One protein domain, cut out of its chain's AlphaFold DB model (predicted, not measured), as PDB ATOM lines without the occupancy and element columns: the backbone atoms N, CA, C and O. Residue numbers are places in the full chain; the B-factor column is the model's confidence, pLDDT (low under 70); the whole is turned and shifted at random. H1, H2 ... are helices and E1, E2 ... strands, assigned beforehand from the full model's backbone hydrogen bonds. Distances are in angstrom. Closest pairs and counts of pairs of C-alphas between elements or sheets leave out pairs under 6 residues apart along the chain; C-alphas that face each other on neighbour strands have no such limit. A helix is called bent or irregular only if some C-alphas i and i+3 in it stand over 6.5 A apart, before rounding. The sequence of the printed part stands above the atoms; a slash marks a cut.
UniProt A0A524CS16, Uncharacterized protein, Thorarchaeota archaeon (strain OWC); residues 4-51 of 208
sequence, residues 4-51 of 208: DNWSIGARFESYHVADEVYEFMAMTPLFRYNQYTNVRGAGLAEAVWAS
ATOM      1  N   ASP A   4     358.692 347.143 212.227       88.25
ATOM      2  CA  ASP A   4     357.537 347.681 211.526       88.25
ATOM      3  C   ASP A   4     356.390 347.915 212.519       88.25
ATOM      4  O   ASP A   4     356.153 347.110 213.420       88.25
ATOM      5  N   ASN A   5     355.694 349.038 212.370       86.75
ATOM      6  CA  ASN A   5     354.597 349.445 213.236       86.75
ATOM      7  C   ASN A   5     353.434 349.983 212.396       86.75
ATOM      8  O   ASN A   5     353.636 350.772 211.470       86.75
ATOM      9  N   TRP A   6     352.228 349.580 212.783       89.75
ATOM     10  CA  TRP A   6     350.961 350.124 212.316       89.75
ATOM     11  C   TRP A   6     350.110 350.467 213.536       89.75
ATOM     12  O   TRP A   6     350.182 349.779 214.556       89.75
ATOM     13  N   SER A   7     349.296 351.507 213.412       87.44
ATOM     14  CA  SER A   7     348.247 351.842 214.370       87.44
ATOM     15  C   SER A   7     346.900 351.616 213.693       87.44
ATOM     16  O   SER A   7     346.715 352.026 212.550       87.44
ATOM     17  N   ILE A   8     345.975 350.947 214.376       90.00
ATOM     18  CA  ILE A   8     344.622 350.690 213.876       90.00
ATOM     19  C   ILE A   8     343.649 351.250 214.907       90.00
ATOM     20  O   ILE A   8     343.735 350.913 216.088       90.00
ATOM     21  N   GLY A   9     342.753 352.120 214.455       90.25
ATOM     22  CA  GLY A   9     341.611 352.587 215.223       90.25
ATOM     23  C   GLY A   9     340.418 351.702 214.900       90.25
ATOM     24  O   GLY A   9     340.115 351.487 213.725       90.25
ATOM     25  N   ALA A  10     339.746 351.188 215.924       91.44
ATOM     26  CA  ALA A  10     338.593 350.318 215.752       91.44
ATOM     27  C   ALA A  10     337.484 350.654 216.753       91.44
ATOM     28  O   ALA A  10     337.760 351.099 217.870       91.44
ATOM     29  N   ARG A  11     336.231 350.447 216.346       92.25
ATOM     30  CA  ARG A  11     335.058 350.519 217.219       92.25
ATOM     31  C   ARG A  11     334.760 349.130 217.739       92.25
ATOM     32  O   ARG A  11     334.558 348.208 216.960       92.25
ATOM     33  N   PHE A  12     334.783 348.987 219.054       92.19
ATOM     34  CA  PHE A  12     334.442 347.728 219.693       92.19
ATOM     35  C   PHE A  12     332.952 347.424 219.501       92.19
ATOM     36  O   PHE A  12     332.124 348.303 219.737       92.19
ATOM     37  N   GLU A  13     332.632 346.199 219.095       92.25
ATOM     38  CA  GLU A  13     331.256 345.762 218.845       92.25
ATOM     39  C   GLU A  13     330.755 344.860 219.972       92.25
ATOM     40  O   GLU A  13     329.802 345.201 220.674       92.25
ATOM     41  N   SER A  14     331.415 343.719 220.178       90.88
ATOM     42  CA  SER A  14     330.912 342.666 221.061       90.88
ATOM     43  C   SER A  14     332.010 341.753 221.597       90.88
ATOM     44  O   SER A  14     333.086 341.590 221.012       90.88
ATOM     45  N   TYR A  15     331.716 341.138 222.746       91.12
ATOM     46  CA  TYR A  15     332.490 340.033 223.302       91.12
ATOM     47  C   TYR A  15     331.813 338.708 222.971       91.12
ATOM     48  O   TYR A  15     330.607 338.554 223.144       91.12
ATOM     49  N   HIS A  16     332.628 337.752 222.553       90.00
ATOM     50  CA  HIS A  16     332.235 336.434 222.093       90.00
ATOM     51  C   HIS A  16     332.880 335.375 222.988       90.00
ATOM     52  O   HIS A  16     334.103 335.354 223.173       90.00
ATOM     53  N   VAL A  17     332.054 334.515 223.579       87.06
ATOM     54  CA  VAL A  17     332.482 333.422 224.457       87.06
ATOM     55  C   VAL A  17     331.744 332.167 224.013       87.06
ATOM     56  O   VAL A  17     330.519 332.173 223.976       87.06
ATOM     57  N   ALA A  18     332.489 331.104 223.701       84.62
ATOM     58  CA  ALA A  18     331.934 329.806 223.302       84.62
ATOM     59  C   ALA A  18     331.015 329.844 222.058       84.62
ATOM     60  O   ALA A  18     330.003 329.147 222.006       84.62
ATOM     61  N   ASP A  19     331.376 330.641 221.051       89.81
ATOM     62  CA  ASP A  19     330.722 330.683 219.740       89.81
ATOM     63  C   ASP A  19     331.726 330.507 218.583       89.81
ATOM     64  O   ASP A  19     332.913 330.262 218.797       89.81
ATOM     65  N   GLU A  20     331.256 330.636 217.340       90.75
ATOM     66  CA  GLU A  20     332.081 330.440 216.141       90.75
ATOM     67  C   GLU A  20     333.271 331.408 216.054       90.75
ATOM     68  O   GLU A  20     334.351 331.022 215.608       90.75
ATOM     69  N   VAL A  21     333.101 332.654 216.512       86.88
ATOM     70  CA  VAL A  21     334.170 333.665 216.516       86.88
ATOM     71  C   VAL A  21     335.243 333.278 217.531       86.88
ATOM     72  O   VAL A  21     336.441 333.333 217.238       86.88
ATOM     73  N   TYR A  22     334.817 332.847 218.717       88.12
ATOM     74  CA  TYR A  22     335.707 332.311 219.736       88.12
ATOM     75  C   TYR A  22     336.459 331.064 219.243       88.12
ATOM     76  O   TYR A  22     337.685 331.019 219.358       88.12
ATOM     77  N   GLU A  23     335.763 330.085 218.657       87.25
ATOM     78  CA  GLU A  23     336.365 328.841 218.160       87.25
ATOM     79  C   GLU A  23     337.372 329.109 217.039       87.25
ATOM     80  O   GLU A  23     338.484 328.574 217.049       87.25
ATOM     81  N   PHE A  24     337.040 330.008 216.107       89.12
ATOM     82  CA  PHE A  24     337.966 330.436 215.062       89.12
ATOM     83  C   PHE A  24     339.271 330.982 215.656       89.12
ATOM     84  O   PHE A  24     340.362 330.568 215.254       89.12
ATOM     85  N   MET A  25     339.171 331.865 216.656       86.88
ATOM     86  CA  MET A  25     340.338 332.418 217.347       86.88
ATOM     87  C   MET A  25     341.117 331.339 218.109       86.88
ATOM     88  O   MET A  25     342.344 331.275 217.985       86.88
ATOM     89  N   ALA A  26     340.435 330.463 218.849       85.56
ATOM     90  CA  ALA A  26     341.049 329.382 219.623       85.56
ATOM     91  C   ALA A  26     341.810 328.372 218.742       85.56
ATOM     92  O   ALA A  26     342.803 327.787 219.180       85.56
ATOM     93  N   MET A  27     341.398 328.213 217.481       88.06
ATOM     94  CA  MET A  27     342.028 327.312 216.513       88.06
ATOM     95  C   MET A  27     343.253 327.903 215.803       88.06
ATOM     96  O   MET A  27     343.958 327.177 215.091       88.06
ATOM     97  N   THR A  28     343.555 329.189 216.007       87.88
ATOM     98  CA  THR A  28     344.768 329.800 215.448       87.88
ATOM     99  C   THR A  28     346.043 329.211 216.080       87.88
ATOM    100  O   THR A  28     346.040 328.850 217.262       87.88
ATOM    101  N   PRO A  29     347.174 329.128 215.344       85.81
ATOM    102  CA  PRO A  29     348.390 328.451 215.819       85.81
ATOM    103  C   PRO A  29     348.961 328.966 217.146       85.81
ATOM    104  O   PRO A  29     349.661 328.233 217.834       85.81
ATOM    105  N   LEU A  30     348.689 330.226 217.498       80.44
ATOM    106  CA  LEU A  30     349.182 330.843 218.731       80.44
ATOM    107  C   LEU A  30     348.492 330.298 219.992       80.44
ATOM    108  O   LEU A  30     349.093 330.277 221.069       80.44
ATOM    109  N   PHE A  31     347.230 329.891 219.862       81.88
ATOM    110  CA  PHE A  31     346.377 329.502 220.984       81.88
ATOM    111  C   PHE A  31     346.070 328.009 220.994       81.88
ATOM    112  O   PHE A  31     345.937 327.402 222.057       81.88
ATOM    113  N   ARG A  32     346.029 327.395 219.811       82.38
ATOM    114  CA  ARG A  32     345.741 325.979 219.650       82.38
ATOM    115  C   ARG A  32     346.768 325.129 220.408       82.38
ATOM    116  O   ARG A  32     347.965 325.198 220.146       82.38
ATOM    117  N   TYR A  33     346.275 324.301 221.329       77.69
ATOM    118  CA  TYR A  33     347.060 323.407 222.197       77.69
ATOM    119  C   TYR A  33     347.981 324.099 223.218       77.69
ATOM    120  O   TYR A  33     348.853 323.441 223.789       77.69
ATOM    121  N   ASN A  34     347.790 325.392 223.499       73.88
ATOM    122  CA  ASN A  34     348.611 326.098 224.478       73.88
ATOM    123  C   ASN A  34     347.907 326.224 225.837       73.88
ATOM    124  O   ASN A  34     346.973 326.998 226.019       73.88
ATOM    125  N   GLN A  35     348.419 325.502 226.834       65.88
ATOM    126  CA  GLN A  35     347.876 325.501 228.198       65.88
ATOM    127  C   GLN A  35     347.958 326.867 228.901       65.88
ATOM    128  O   GLN A  35     347.199 327.119 229.835       65.88
ATOM    129  N   TYR A  36     348.858 327.751 228.461       63.75
ATOM    130  CA  TYR A  36     349.128 329.036 229.107       63.75
ATOM    131  C   TYR A  36     348.536 330.233 228.360       63.75
ATOM    132  O   TYR A  36     348.372 331.294 228.961       63.75
ATOM    133  N   THR A  37     348.205 330.081 227.074       70.88
ATOM    134  CA  THR A  37     347.650 331.162 226.241       70.88
ATOM    135  C   THR A  37     346.241 330.879 225.734       70.88
ATOM    136  O   THR A  37     345.785 331.584 224.843       70.88
ATOM    137  N   ASN A  38     345.521 329.901 226.297       72.69
ATOM    138  CA  ASN A  38     344.138 329.633 225.898       72.69
ATOM    139  C   ASN A  38     343.289 330.914 225.881       72.69
ATOM    140  O   ASN A  38     343.264 331.688 226.846       72.69
ATOM    141  N   VAL A  39     342.588 331.114 224.764       75.00
ATOM    142  CA  VAL A  39     341.647 332.221 224.582       75.00
ATOM    143  C   VAL A  39     340.558 332.100 225.648       75.00
ATOM    144  O   VAL A  39     340.015 331.023 225.867       75.00
ATOM    145  N   ARG A  40     340.249 333.199 226.344       77.88
ATOM    146  CA  ARG A  40     339.141 333.263 227.325       77.88
ATOM    147  C   ARG A  40     337.865 333.877 226.751       77.88
ATOM    148  O   ARG A  40     336.806 333.777 227.353       77.88
ATOM    149  N   GLY A  41     337.999 334.539 225.612       83.19
ATOM    150  CA  GLY A  41     336.955 335.230 224.876       83.19
ATOM    151  C   GLY A  41     337.582 335.936 223.678       83.19
ATOM    152  O   GLY A  41     338.780 336.235 223.690       83.19
ATOM    153  N   ALA A  42     336.785 336.190 222.650       86.50
ATOM    154  CA  ALA A  42     337.179 336.966 221.484       86.50
ATOM    155  C   ALA A  42     336.430 338.303 221.491       86.50
ATOM    156  O   ALA A  42     335.230 338.352 221.740       86.50
ATOM    157  N   GLY A  43     337.146 339.403 221.268       88.38
ATOM    158  CA  GLY A  43     336.531 340.711 221.060       88.38
ATOM    159  C   GLY A  43     336.451 340.997 219.570       88.38
ATOM    160  O   GLY A  43     337.468 340.870 218.887       88.38
ATOM    161  N   LEU A  44     335.277 341.393 219.086       90.19
ATOM    162  CA  LEU A  44     335.106 341.874 217.721       90.19
ATOM    163  C   LEU A  44     335.143 343.404 217.712       90.19
ATOM    164  O   LEU A  44     334.558 344.065 218.576       90.19
ATOM    165  N   ALA A  45     335.880 343.966 216.760       91.25
ATOM    166  CA  ALA A  45     335.956 345.403 216.566       91.25
ATOM    167  C   ALA A  45     336.056 345.736 215.075       91.25
ATOM    168  O   ALA A  45     336.855 345.139 214.351       91.25
ATOM    169  N   GLU A  46     335.280 346.721 214.637       93.19
ATOM    170  CA  GLU A  46     335.281 347.223 213.266       93.19
ATOM    171  C   GLU A  46     336.399 348.256 213.095       93.19
ATOM    172  O   GLU A  46     336.434 349.280 213.784       93.19
ATOM    173  N   ALA A  47     337.333 348.005 212.176       92.06
ATOM    174  CA  ALA A  47     338.415 348.941 211.889       92.06
ATOM    175  C   ALA A  47     337.872 350.188 211.173       92.06
ATOM    176  O   ALA A  47     337.406 350.115 210.041       92.06
ATOM    177  N   VAL A  48     337.993 351.350 211.818       92.75
ATOM    178  CA  VAL A  48     337.563 352.644 211.262       92.75
ATOM    179  C   VAL A  48     338.706 353.401 210.592       92.75
ATOM    180  O   VAL A  48     338.477 354.266 209.750       92.75
ATOM    181  N   TRP A  49     339.946 353.102 210.979       91.38
ATOM    182  CA  TRP A  49     341.131 353.789 210.484       91.38
ATOM    183  C   TRP A  49     342.382 352.924 210.653       91.38
ATOM    184  O   TRP A  49     342.505 352.175 211.623       91.38
ATOM    185  N   ALA A  50     343.342 353.073 209.744       91.25
ATOM    186  CA  ALA A  50     344.671 352.491 209.869       91.25
ATOM    187  C   ALA A  50     345.740 353.510 209.457       91.25
ATOM    188  O   ALA A  50     345.585 354.238 208.475       91.25
ATOM    189  N   SER A  51     346.846 353.546 210.196       88.69
ATOM    190  CA  SER A  51     347.992 354.386 209.870       88.69
ATOM    191  C   SER A  51     348.782 353.829 208.689       88.69
ATOM    192  O   SER A  51     348.789 352.624 208.418       88.69
TER     193      SER A  51
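This is residues 4 to 51 of the 208 residues of an uncharacterized protein of Thorarchaeota archaeon (strain OWC) (UniProt A0A524CS16). Two long antiparallel strands, E1 and E2, run side by side as a bent two-stranded ribbon, with the short helix H1 and the loop of residues 27 to 41 at the end where E1 ends and E2 begins. The printed part has 48 residues, with E1, H1 and E2 in that order, a mixed class of helices and strands. It is loose, with a radius of gyration of the C-alphas of 12.8 A, and flat, spanning 34 by 27 by 14 A.

E1, residues 8 to 16, is 20.6 A long, from C-alpha 8 at (344.622, 350.690, 213.876), and bends by 69 degrees at residue 13. H1, residues 20 to 26, is 9.7 A long. E2, residues 42 to 50, is 20.8 A long, bends by 63 degrees at residue 47 and ends at C-alpha 50 at (344.671, 352.491, 209.869).

E1 and E2 are antiparallel neighbours at 160 degrees, with N 9 and O 49 at 2.8 A and N 42 and O 16 at 2.9 A, within hydrogen-bond range. The closest C-alphas of H1 and E2, those of Tyr 22 and Ala 42, are 5.2 A apart. Those of E1 and H1, His 16 and Tyr 22, are 5.9 A apart. In H1 every O i to N i+4 pair is within hydrogen-bond range.

The C-alphas farthest apart, those of Gln 35 and Ser 51, are 34.2 A apart. The printed part has no cut. The link from E1 to H1 is tight and that from H1 to E2, 15 residues, is long. Residues 35 to 36 have pLDDT under 70.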